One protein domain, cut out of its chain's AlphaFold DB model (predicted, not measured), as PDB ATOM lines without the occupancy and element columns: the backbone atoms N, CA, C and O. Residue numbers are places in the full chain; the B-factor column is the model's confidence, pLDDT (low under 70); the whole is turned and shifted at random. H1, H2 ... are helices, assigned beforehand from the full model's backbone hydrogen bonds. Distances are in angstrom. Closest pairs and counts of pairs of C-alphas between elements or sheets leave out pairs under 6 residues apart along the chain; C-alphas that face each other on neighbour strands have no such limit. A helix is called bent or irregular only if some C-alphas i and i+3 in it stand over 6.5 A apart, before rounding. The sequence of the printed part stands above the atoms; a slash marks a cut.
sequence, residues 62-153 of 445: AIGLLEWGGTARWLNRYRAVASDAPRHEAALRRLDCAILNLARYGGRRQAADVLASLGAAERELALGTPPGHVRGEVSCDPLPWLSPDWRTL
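AT A GLANCE: This is residues 62 to 153 of the 445 residues of the protein "Type I-U CRISPR-associated protein Csx17" of Actinobacteria bacterium (UniProt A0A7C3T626). Three helices, H1, H2 and H3, form an up-and-down bundle, each running against the one before; unnamed residues 127 to 149 then fold back along it to the short H4. The printed part has 92 residues, four named helices, H1 to H4 in order, and no named strand: all helix. It is compact, radius of gyration of the C-alphas 12.9 A, spanning 38 by 22 by 18 A.

IN THESE COORDINATES: Find C-alpha 62 at (203.065, 140.994, 215.916): H1, residues 62 to 82, begins there, irregular, with C-alphas 66 and 69 8.3 A apart and a kink of 86 degrees near residue 71. Next come H2, residues 86 to 105, 27.9 A, and H3, residues 108 to 126, 26.7 A. H4, residues 150 to 153, ends at (198.049, 138.396, 213.908).

HOW THE PARTS SIT: Look at Leu 95 and Ser 117, the closest C-alphas of the hairpin H2 and H3, 4.9 A apart. H1 and H2, also a hairpin, touch; Ala 82 and His 88 have their closest C-alphas, 4.8 A. Every O i to N i+4 pair is within hydrogen-bond range in H2 and H3, 9 of 17 in H1; H4 is too short for one.

THE WHOLE: You will find no cut; the H3 to H4 link is long, and residues 136 to 137 have pLDDT under 70.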
ATOM      1  N   ALA A  62     203.253 141.638 214.618       85.75
ATOM      2  CA  ALA A  62     203.065 140.994 215.916       85.75
ATOM      3  C   ALA A  62     204.166 141.357 216.931       85.75
ATOM      4  O   ALA A  62     203.901 141.431 218.127       85.75
ATOM      5  N   ILE A  63     205.390 141.656 216.477       84.38
ATOM      6  CA  ILE A  63     206.494 142.062 217.366       84.38
ATOM      7  C   ILE A  63     206.228 143.438 217.972       84.38
ATOM      8  O   ILE A  63     206.519 143.659 219.147       84.38
ATOM      9  N   GLY A  64     205.621 144.345 217.201       83.88
ATOM     10  CA  GLY A  64     205.217 145.661 217.693       83.88
ATOM     11  C   GLY A  64     204.224 145.580 218.855       83.88
ATOM     12  O   GLY A  64     204.233 146.442 219.732       83.88
ATOM     13  N   LEU A  65     203.427 144.507 218.933       88.44
ATOM     14  CA  LEU A  65     202.478 144.303 220.029       88.44
ATOM     15  C   LEU A  65     203.157 144.049 221.383       88.44
ATOM     16  O   LEU A  65     202.526 144.261 222.416       88.44
ATOM     17  N   LEU A  66     204.434 143.649 221.414       87.81
ATOM     18  CA  LEU A  66     205.186 143.483 222.666       87.81
ATOM     19  C   LEU A  66     205.515 144.823 223.346       87.81
ATOM     20  O   LEU A  66     205.859 144.833 224.529       87.81
ATOM     21  N   GLU A  67     205.412 145.949 222.634       84.06
ATOM     22  CA  GLU A  67     205.518 147.297 223.217       84.06
ATOM     23  C   GLU A  67     204.194 147.781 223.828       84.06
ATOM     24  O   GLU A  67     204.164 148.736 224.606       84.06
ATOM     25  N   TRP A  68     203.081 147.127 223.493       86.75
ATOM     26  CA  TRP A  68     201.746 147.587 223.851       86.75
ATOM     27  C   TRP A  68     201.406 147.332 225.325       86.75
ATOM     28  O   TRP A  68     201.816 146.329 225.914       86.75
ATOM     29  N   GLY A  69     200.621 148.233 225.924       77.31
ATOM     30  CA  GLY A  69     199.922 147.985 227.195       77.31
ATOM     31  C   GLY A  69     200.813 147.715 228.412       77.31
ATOM     32  O   GLY A  69     200.330 147.224 229.425       77.31
ATOM     33  N   GLY A  70     202.114 148.015 228.341       85.50
ATOM     34  CA  GLY A  70     203.068 147.700 229.411       85.50
ATOM     35  C   GLY A  70     203.666 146.291 229.342       85.50
ATOM     36  O   GLY A  70     204.438 145.932 230.232       85.50
ATOM     37  N   THR A  71     203.392 145.526 228.279       89.31
ATOM     38  CA  THR A  71     203.942 144.176 228.053       89.31
ATOM     39  C   THR A  71     205.473 144.172 228.084       89.31
ATOM     40  O   THR A  71     206.077 143.319 228.727       89.31
ATOM     41  N   ALA A  72     206.123 145.176 227.481       87.19
ATOM     42  CA  ALA A  72     207.579 145.325 227.508       87.19
ATOM     43  C   ALA A  72     208.134 145.460 228.935       87.19
ATOM     44  O   ALA A  72     209.109 144.804 229.301       87.19
ATOM     45  N   ARG A  73     207.482 146.287 229.761       89.56
ATOM     46  CA  ARG A  73     207.874 146.504 231.158       89.56
ATOM     47  C   ARG A  73     207.691 145.233 231.981       89.56
ATOM     48  O   ARG A  73     208.556 144.912 232.792       89.56
ATOM     49  N   TRP A  74     206.583 144.525 231.763       92.31
ATOM     50  CA  TRP A  74     206.335 143.237 232.398       92.31
ATOM     51  C   TRP A  74     207.405 142.214 232.012       92.31
ATOM     52  O   TRP A  74     207.984 141.598 232.899       92.31
ATOM     53  N   LEU A  75     207.753 142.103 230.725       90.94
ATOM     54  CA  LEU A  75     208.778 141.171 230.244       90.94
ATOM     55  C   LEU A  75     210.141 141.442 230.891       90.94
ATOM     56  O   LEU A  75     210.803 140.515 231.353       90.94
ATOM     57  N   ASN A  76     210.536 142.715 230.978       88.25
ATOM     58  CA  ASN A  76     211.786 143.109 231.628       88.25
ATOM     59  C   ASN A  76     211.783 142.755 233.120       88.25
ATOM     60  O   ASN A  76     212.792 142.279 233.643       88.25
ATOM     61  N   ARG A  77     210.645 142.933 233.807       89.56
ATOM     62  CA  ARG A  77     210.501 142.499 235.201       89.56
ATOM     63  C   ARG A  77     210.566 140.977 235.313       89.56
ATOM     64  O   ARG A  77     211.329 140.481 236.131       89.56
ATOM     65  N   TYR A  78     209.837 140.239 234.479       91.06
ATOM     66  CA  TYR A  78     209.845 138.778 234.500       91.06
ATOM     67  C   TYR A  78     211.254 138.216 234.287       91.06
ATOM     68  O   TYR A  78     211.663 137.333 235.029       91.06
ATOM     69  N   ARG A  79     212.040 138.782 233.362       89.44
ATOM     70  CA  ARG A  79     213.455 138.420 233.160       89.44
ATOM     71  C   ARG A  79     214.309 138.600 234.410       89.44
ATOM     72  O   ARG A  79     215.064 137.699 234.773       89.44
ATOM     73  N   ALA A  80     214.166 139.745 235.076       86.31
ATOM     74  CA  ALA A  80     214.904 140.027 236.303       86.31
ATOM     75  C   ALA A  80     214.575 139.013 237.410       86.31
ATOM     76  O   ALA A  80     215.461 138.598 238.148       86.31
ATOM     77  N   VAL A  81     213.314 138.585 237.494       87.19
ATOM     78  CA  VAL A  81     212.827 137.687 238.549       87.19
ATOM     79  C   VAL A  81     213.018 136.201 238.214       87.19
ATOM     80  O   VAL A  81     213.181 135.379 239.110       87.19
ATOM     81  N   ALA A  82     213.009 135.834 236.933       86.38
ATOM     82  CA  ALA A  82     213.191 134.458 236.475       86.38
ATOM     83  C   ALA A  82     214.631 133.955 236.649       86.38
ATOM     84  O   ALA A  82     214.858 132.742 236.655       86.38
ATOM     85  N   SER A  83     215.586 134.879 236.793       75.12
ATOM     86  CA  SER A  83     216.987 134.564 237.062       75.12
ATOM     87  C   SER A  83     217.098 133.697 238.320       75.12
ATOM     88  O   SER A  83     216.419 133.922 239.320       75.12
ATOM     89  N   ASP A  84     217.909 132.646 238.236       71.75
ATOM     90  CA  ASP A  84     218.126 131.643 239.279       71.75
ATOM     91  C   ASP A  84     216.914 130.753 239.645       71.75
ATOM     92  O   ASP A  84     217.067 129.821 240.429       71.75
ATOM     93  N   ALA A  85     215.712 130.917 239.087       84.81
ATOM     94  CA  ALA A  85     214.570 130.046 239.400       84.81
ATOM     95  C   ALA A  85     214.281 129.042 238.260       84.81
ATOM     96  O   ALA A  85     213.666 129.434 237.270       84.81
ATOM     97  N   PRO A  86     214.602 127.732 238.385       87.50
ATOM     98  CA  PRO A  86     214.651 126.811 237.237       87.50
ATOM     99  C   PRO A  86     213.369 126.717 236.394       87.50
ATOM    100  O   PRO A  86     213.432 126.602 235.171       87.50
ATOM    101  N   ARG A  87     212.188 126.774 237.029       87.94
ATOM    102  CA  ARG A  87     210.895 126.740 236.316       87.94
ATOM    103  C   ARG A  87     210.648 128.017 235.512       87.94
ATOM    104  O   ARG A  87     210.277 127.938 234.344       87.94
ATOM    105  N   HIS A  88     210.908 129.174 236.118       90.38
ATOM    106  CA  HIS A  88     210.772 130.471 235.459       90.38
ATOM    107  C   HIS A  88     211.855 130.675 234.401       90.38
ATOM    108  O   HIS A  88     211.567 131.211 233.340       90.38
ATOM    109  N   GLU A  89     213.069 130.182 234.633       90.69
ATOM    110  CA  GLU A  89     214.146 130.204 233.650       90.69
ATOM    111  C   GLU A  89     213.787 129.364 232.416       90.69
ATOM    112  O   GLU A  89     213.955 129.813 231.284       90.69
ATOM    113  N   ALA A  90     213.222 128.166 232.606       90.75
ATOM    114  CA  ALA A  90     212.749 127.345 231.496       90.75
ATOM    115  C   ALA A  90     211.608 128.023 230.715       90.75
ATOM    116  O   ALA A  90     211.612 127.998 229.482       90.75
ATOM    117  N   ALA A  91     210.650 128.647 231.409       92.25
ATOM    118  CA  ALA A  91     209.566 129.400 230.777       92.25
ATOM    119  C   ALA A  91     210.084 130.640 230.028       92.25
ATOM    120  O   ALA A  91     209.692 130.871 228.884       92.25
ATOM    121  N   LEU A  92     211.026 131.378 230.621       91.88
ATOM    122  CA  LEU A  92     211.679 132.521 229.994       91.88
ATOM    123  C   LEU A  92     212.437 132.102 228.733       91.88
ATOM    124  O   LEU A  92     212.236 132.706 227.687       91.88
ATOM    125  N   ARG A  93     213.232 131.027 228.792       89.94
ATOM    126  CA  ARG A  93     213.939 130.495 227.617       89.94
ATOM    127  C   ARG A  93     212.970 130.139 226.489       89.94
ATOM    128  O   ARG A  93     213.254 130.446 225.336       89.94
ATOM    129  N   ARG A  94     211.818 129.525 226.795       92.56
ATOM    130  CA  ARG A  94     210.781 129.224 225.787       92.56
ATOM    131  C   ARG A  94     210.208 130.494 225.164       92.56
ATOM    132  O   ARG A  94     210.123 130.572 223.941       92.56
ATOM    133  N   LEU A  95     209.870 131.484 225.986       93.62
ATOM    134  CA  LEU A  95     209.355 132.774 225.531       93.62
ATOM    135  C   LEU A  95     210.363 133.513 224.651       93.62
ATOM    136  O   LEU A  95     210.027 133.954 223.554       93.62
ATOM    137  N   ASP A  96     211.611 133.585 225.091       88.12
ATOM    138  CA  ASP A  96     212.704 134.194 224.348       88.12
ATOM    139  C   ASP A  96     212.937 133.471 223.011       88.12
ATOM    140  O   ASP A  96     213.017 134.118 221.966       88.12
ATOM    141  N   CYS A  97     212.937 132.133 222.992       90.31
ATOM    142  CA  CYS A  97     212.987 131.357 221.751       90.31
ATOM    143  C   CYS A  97     211.796 131.640 220.822       90.31
ATOM    144  O   CYS A  97     211.994 131.760 219.612       90.31
ATOM    145  N   ALA A  98     210.578 131.770 221.351       93.44
ATOM    146  CA  ALA A  98     209.396 132.088 220.552       93.44
ATOM    147  C   ALA A  98     209.499 133.489 219.925       93.44
ATOM    148  O   ALA A  98     209.258 133.644 218.727       93.44
ATOM    149  N   ILE A  99     209.943 134.491 220.693       89.44
ATOM    150  CA  ILE A  99     210.162 135.862 220.202       89.44
ATOM    151  C   ILE A  99     211.244 135.875 219.117       89.44
ATOM    152  O   ILE A  99     211.066 136.503 218.074       89.44
ATOM    153  N   LEU A 100     212.344 135.145 219.324       83.81
ATOM    154  CA  LEU A 100     213.411 134.995 218.334       83.81
ATOM    155  C   LEU A 100     212.912 134.340 217.044       83.81
ATOM    156  O   LEU A 100     213.245 134.798 215.950       83.81
ATOM    157  N   ASN A 101     212.105 133.287 217.155       88.69
ATOM    158  CA  ASN A 101     211.531 132.606 215.999       88.69
ATOM    159  C   ASN A 101     210.548 133.506 215.247       88.69
ATOM    160  O   ASN A 101     210.574 133.518 214.017       88.69
ATOM    161  N   LEU A 102     209.740 134.298 215.953       88.81
ATOM    162  CA  LEU A 102     208.875 135.301 215.338       88.81
ATOM    163  C   LEU A 102     209.691 136.382 214.619       88.81
ATOM    164  O   LEU A 102     209.404 136.692 213.470       88.81
ATOM    165  N   ALA A 103     210.753 136.900 215.239       82.62
ATOM    166  CA  ALA A 103     211.654 137.868 214.609       82.62
ATOM    167  C   ALA A 103     212.338 137.314 213.354       82.62
ATOM    168  O   ALA A 103     212.474 138.016 212.353       82.62
ATOM    169  N   ARG A 104     212.756 136.047 213.393       81.50
ATOM    170  CA  ARG A 104     213.515 135.415 212.310       81.50
ATOM    171  C   ARG A 104     212.637 134.948 211.153       81.50
ATOM    172  O   ARG A 104     212.997 135.141 209.992       81.50
ATOM    173  N   TYR A 105     211.534 134.276 211.461       85.88
ATOM    174  CA  TYR A 105     210.700 133.601 210.470       85.88
ATOM    175  C   TYR A 105     209.414 134.372 210.166       85.88
ATOM    176  O   TYR A 105     208.895 134.249 209.057       85.88
ATOM    177  N   GLY A 106     208.948 135.222 211.082       86.75
ATOM    178  CA  GLY A 106     207.643 135.872 210.986       86.75
ATOM    179  C   GLY A 106     206.496 134.862 210.987       86.75
ATOM    180  O   GLY A 106     206.705 133.658 211.134       86.75
ATOM    181  N   GLY A 107     205.284 135.361 210.771       90.62
ATOM    182  CA  GLY A 107     204.114 134.528 210.519       90.62
ATOM    183  C   GLY A 107     203.250 134.225 211.743       90.62
ATOM    184  O   GLY A 107     203.637 134.364 212.904       90.62
ATOM    185  N   ARG A 108     202.019 133.797 211.449       94.81
ATOM    186  CA  ARG A 108     200.940 133.692 212.442       94.81
ATOM    187  C   ARG A 108     201.159 132.574 213.452       94.81
ATOM    188  O   ARG A 108     200.831 132.743 214.619       94.81
ATOM    189  N   ARG A 109     201.769 131.463 213.026       95.19
ATOM    190  CA  ARG A 109     202.116 130.345 213.915       95.19
ATOM    191  C   ARG A 109     203.129 130.777 214.973       95.19
ATOM    192  O   ARG A 109     202.910 130.546 216.152       95.19
ATOM    193  N   GLN A 110     204.186 131.471 214.563       95.12
ATOM    194  CA  GLN A 110     205.204 131.994 215.468       95.12
ATOM    195  C   GLN A 110     204.613 133.049 216.412       95.12
ATOM    196  O   GLN A 110     204.967 133.087 217.587       95.12
ATOM    197  N   ALA A 111     203.673 133.872 215.935       95.56
ATOM    198  CA  ALA A 111     202.942 134.804 216.788       95.56
ATOM    199  C   ALA A 111     202.066 134.063 217.820       95.56
ATOM    200  O   ALA A 111     202.040 134.447 218.989       95.56
ATOM    201  N   ALA A 112     201.415 132.964 217.427       96.69
ATOM    202  CA  ALA A 112     200.678 132.093 218.342       96.69
ATOM    203  C   ALA A 112     201.596 131.446 219.390       96.69
ATOM    204  O   ALA A 112     201.233 131.388 220.562       96.69
ATOM    205  N   ASP A 113     202.804 131.034 219.000       97.12
ATOM    206  CA  ASP A 113     203.791 130.445 219.910       97.12
ATOM    207  C   ASP A 113     204.311 131.471 220.937       97.12
ATOM    208  O   ASP A 113     204.524 131.129 222.104       97.12
ATOM    209  N   VAL A 114     204.468 132.746 220.546       96.56
ATOM    210  CA  VAL A 114     204.774 133.842 221.487       96.56
ATOM    211  C   VAL A 114     203.630 134.033 222.477       96.56
ATOM    212  O   VAL A 114     203.874 134.105 223.681       96.56
ATOM    213  N   LEU A 115     202.389 134.069 221.990       96.00
ATOM    214  CA  LEU A 115     201.207 134.228 222.835       96.00
ATOM    215  C   LEU A 115     201.073 133.076 223.844       96.00
ATOM    216  O   LEU A 115     200.883 133.318 225.036       96.00
ATOM    217  N   ALA A 116     201.251 131.836 223.387       96.31
ATOM    218  CA  ALA A 116     201.265 130.649 224.237       96.31
ATOM    219  C   ALA A 116     202.383 130.707 225.290       96.31
ATOM    220  O   ALA A 116     202.158 130.412 226.463       96.31
ATOM    221  N   SER A 117     203.581 131.145 224.897       96.38
ATOM    222  CA  SER A 117     204.725 131.250 225.811       96.38
ATOM    223  C   SER A 117     204.553 132.358 226.857       96.38
ATOM    224  O   SER A 117     204.982 132.179 227.996       96.38
ATOM    225  N   LEU A 118     203.896 133.474 226.511       95.56
ATOM    226  CA  LEU A 118     203.509 134.514 227.474       95.56
ATOM    227  C   LEU A 118     202.532 133.956 228.513       95.56
ATOM    228  O   LEU A 118     202.762 134.104 229.712       95.56
ATOM    229  N   GLY A 119     201.492 133.252 228.057       93.31
ATOM    230  CA  GLY A 119     200.533 132.590 228.941       93.31
ATOM    231  C   GLY A 119     201.180 131.534 229.839       93.31
ATOM    232  O   GLY A 119     200.851 131.437 231.017       93.31
ATOM    233  N   ALA A 120     202.148 130.772 229.322       91.69
ATOM    234  CA  ALA A 120     202.905 129.808 230.117       91.69
ATOM    235  C   ALA A 120     203.765 130.488 231.195       91.69
ATOM    236  O   ALA A 120     203.810 130.013 232.328       91.69
ATOM    237  N   ALA A 121     204.422 131.605 230.870       92.69
ATOM    238  CA  ALA A 121     205.199 132.383 231.834       92.69
ATOM    239  C   ALA A 121     204.316 132.967 232.950       92.69
ATOM    240  O   ALA A 121     204.681 132.889 234.127       92.69
ATOM    241  N   GLU A 122     203.140 133.486 232.591       91.00
ATOM    242  CA  GLU A 122     202.126 133.943 233.542       91.00
ATOM    243  C   GLU A 122     201.591 132.796 234.408       91.00
ATOM    244  O   GLU A 122     201.535 132.929 235.630       91.00
ATOM    245  N   ARG A 123     201.307 131.632 233.814       89.06
ATOM    246  CA  ARG A 123     200.900 130.432 234.553       89.06
ATOM    247  C   ARG A 123     201.919 130.067 235.631       89.06
ATOM    248  O   ARG A 123     201.518 129.785 236.754       89.06
ATOM    249  N   GLU A 124     203.220 130.110 235.337       89.25
ATOM    250  CA  GLU A 124     204.254 129.849 236.354       89.25
ATOM    251  C   GLU A 124     204.219 130.875 237.501       89.25
ATOM    252  O   GLU A 124     204.383 130.497 238.659       89.25
ATOM    253  N   LEU A 125     203.954 132.159 237.224       88.88
ATOM    254  CA  LEU A 125     203.757 133.167 238.280       88.88
ATOM    255  C   LEU A 125     202.495 132.891 239.103       88.88
ATOM    256  O   LEU A 125     202.518 132.988 240.332       88.88
ATOM    257  N   ALA A 126     201.409 132.499 238.439       86.31
ATOM    258  CA  ALA A 126     200.158 132.126 239.082       86.31
ATOM    259  C   ALA A 126     200.301 130.869 239.954       86.31
ATOM    260  O   ALA A 126     199.467 130.657 240.834       86.31
ATOM    261  N   LEU A 127     201.340 130.045 239.744       83.06
ATOM    262  CA  LEU A 127     201.702 128.888 240.573       83.06
ATOM    263  C   LEU A 127     202.526 129.244 241.829       83.06
ATOM    264  O   LEU A 127     202.655 128.397 242.717       83.06
ATOM    265  N   GLY A 128     203.014 130.481 241.960       79.50
ATOM    266  CA  GLY A 128     203.698 130.964 243.165       79.50
ATOM    267  C   GLY A 128     202.784 131.013 244.397       79.50
ATOM    268  O   GLY A 128     201.565 131.147 244.279       79.50
ATOM    269  N   THR A 129     203.352 130.898 245.597       79.69
ATOM    270  CA  THR A 129     202.613 131.064 246.860       79.69
ATOM    271  C   THR A 129     203.340 132.111 247.711       79.69
ATOM    272  O   THR A 129     204.385 131.777 248.268       79.69
ATOM    273  N   PRO A 130     202.839 133.360 247.811       80.62
ATOM    274  CA  PRO A 130     201.651 133.912 247.140       80.62
ATOM    275  C   PRO A 130     201.809 134.000 245.607       80.62
ATOM    276  O   PRO A 130     202.942 133.990 245.118       80.62
ATOM    277  N   PRO A 131     200.716 134.126 244.825       83.75
ATOM    278  CA  PRO A 131     200.812 134.345 243.381       83.75
ATOM    279  C   PRO A 131     201.728 135.528 243.040       83.75
ATOM    280  O   PRO A 131     201.825 136.497 243.800       83.75
ATOM    281  N   GLY A 132     202.451 135.419 241.928       83.88
ATOM    282  CA  GLY A 132     203.432 136.417 241.497       83.88
ATOM    283  C   GLY A 132     204.773 136.367 242.225       83.88
ATOM    284  O   GLY A 132     205.734 136.951 241.727       83.88
ATOM    285  N   HIS A 133     204.872 135.671 243.362       84.94
ATOM    286  CA  HIS A 133     206.132 135.553 244.088       84.94
ATOM    287  C   HIS A 133     206.990 134.447 243.497       84.94
ATOM    288  O   HIS A 133     206.575 133.290 243.391       84.94
ATOM    289  N   VAL A 134     208.231 134.800 243.198       81.81
ATOM    290  CA  VAL A 134     209.271 133.855 242.816       81.81
ATOM    291  C   VAL A 134     210.231 133.725 243.986       81.81
ATOM    292  O   VAL A 134     210.692 134.723 244.540       81.81
ATOM    293  N   ARG A 135     210.472 132.477 244.411       76.88
ATOM    294  CA  ARG A 135     211.296 132.137 245.588       76.88
ATOM    295  C   ARG A 135     210.847 132.805 246.905       76.88
ATOM    296  O   ARG A 135     211.614 132.845 247.851       76.88
ATOM    297  N   GLY A 136     209.608 133.297 246.985       68.94
ATOM    298  CA  GLY A 136     209.039 133.897 248.199       68.94
ATOM    299  C   GLY A 136     209.462 135.343 248.491       68.94
ATOM    300  O   GLY A 136     208.917 135.935 249.415       68.94
ATOM    301  N   GLU A 137     210.366 135.932 247.701       67.12
ATOM    302  CA  GLU A 137     210.961 137.246 248.000       67.12
ATOM    303  C   GLU A 137     210.631 138.317 246.957       67.12
ATOM    304  O   GLU A 137     210.404 139.475 247.306       67.12
ATOM    305  N   VAL A 138     210.576 137.950 245.671       75.50
ATOM    306  CA  VAL A 138     210.423 138.927 244.586       75.50
ATOM    307  C   VAL A 138     209.080 138.754 243.894       75.50
ATOM    308  O   VAL A 138     208.769 137.685 243.367       75.50
ATOM    309  N   SER A 139     208.282 139.823 243.896       82.75
ATOM    310  CA  SER A 139     206.949 139.849 243.296       82.75
ATOM    311  C   SER A 139     206.988 140.397 241.869       82.75
ATOM    312  O   SER A 139     207.481 141.501 241.609       82.75
ATOM    313  N   CYS A 140     206.436 139.627 240.937       88.12
ATOM    314  CA  CYS A 140     206.107 140.081 239.596       88.12
ATOM    315  C   CYS A 140     204.593 140.281 239.486       88.12
ATOM    316  O   CYS A 140     203.817 139.403 239.865       88.12
ATOM    317  N   ASP A 141     204.172 141.422 238.936       89.75
ATOM    318  CA  ASP A 141     202.757 141.682 238.655       89.75
ATOM    319  C   ASP A 141     202.228 140.680 237.603       89.75
ATOM    320  O   ASP A 141     203.030 140.133 236.831       89.75
ATOM    321  N   PRO A 142     200.903 140.434 237.540       91.25
ATOM    322  CA  PRO A 142     200.308 139.654 236.458       91.25
ATOM    323  C   PRO A 142     200.606 140.282 235.098       91.25
ATOM    324  O   PRO A 142     200.911 141.479 235.003       91.25
ATOM    325  N   LEU A 143     200.484 139.491 234.035       92.06
ATOM    326  CA  LEU A 143     200.621 140.005 232.680       92.06
ATOM    327  C   LEU A 143     199.576 141.118 232.482       92.06
ATOM    328  O   LEU A 143     198.397 140.930 232.806       92.06
ATOM    329  N   PRO A 144     199.943 142.310 231.985       91.81
ATOM    330  CA  PRO A 144     198.933 143.300 231.648       91.81
ATOM    331  C   PRO A 144     198.016 142.751 230.549       91.81
ATOM    332  O   PRO A 144     198.273 141.704 229.954       91.81
ATOM    333  N   TRP A 145     196.933 143.467 230.258       90.81
ATOM    334  CA  TRP A 145     196.190 143.172 229.041       90.81
ATOM    335  C   TRP A 145     197.140 143.205 227.840       90.81
ATOM    336  O   TRP A 145     198.025 144.062 227.761       90.81
ATOM    337  N   LEU A 146     196.960 142.260 226.923       92.31
ATOM    338  CA  LEU A 146     197.627 142.231 225.627       92.31
ATOM    339  C   LEU A 146     196.719 142.854 224.565       92.31
ATOM    340  O   LEU A 146     195.493 142.780 224.673       92.31
ATOM    341  N   SER A 147     197.323 143.424 223.517       90.88
ATOM    342  CA  SER A 147     196.573 144.073 222.435       90.88
ATOM    343  C   SER A 147     195.552 143.109 221.811       90.88
ATOM    344  O   SER A 147     195.909 141.959 221.524       90.88
ATOM    345  N   PRO A 148     194.314 143.556 221.520       89.69
ATOM    346  CA  PRO A 148     193.319 142.733 220.830       89.69
ATOM    347  C   PRO A 148     193.796 142.237 219.453       89.69
ATOM    348  O   PRO A 148     193.336 141.187 218.994       89.69
ATOM    349  N   ASP A 149     194.759 142.926 218.830       91.00
ATOM    350  CA  ASP A 149     195.333 142.574 217.526       91.00
ATOM    351  C   ASP A 149     196.040 141.213 217.524       91.00
ATOM    352  O   ASP A 149     196.123 140.567 216.473       91.00
ATOM    353  N   TRP A 150     196.475 140.720 218.694       93.50
ATOM    354  CA  TRP A 150     197.019 139.365 218.836       93.50
ATOM    355  C   TRP A 150     196.054 138.308 218.293       93.50
ATOM    356  O   TRP A 150     196.496 137.348 217.671       93.50
ATOM    357  N   ARG A 151     194.733 138.501 218.433       91.25
ATOM    358  CA  ARG A 151     193.730 137.546 217.921       91.25
ATOM    359  C   ARG A 151     193.774 137.401 216.403       91.25
ATOM    360  O   ARG A 151     193.435 136.337 215.898       91.25
ATOM    361  N   THR A 152     194.162 138.450 215.684       91.19
ATOM    362  CA  THR A 152     194.231 138.452 214.217       91.19
ATOM    363  C   THR A 152     195.618 138.041 213.742       91.19
ATOM    364  O   THR A 152     195.740 137.171 212.879       91.19
ATOM    365  N   LEU A 153     196.666 138.631 214.325       91.94
ATOM    366  CA  LEU A 153     198.049 138.396 213.908       91.94
ATOM    367  C   LEU A 153     198.567 137.008 214.307       91.94
ATOM    368  O   LEU A 153     199.408 136.462 213.599       91.94
TER     369      LEU A 153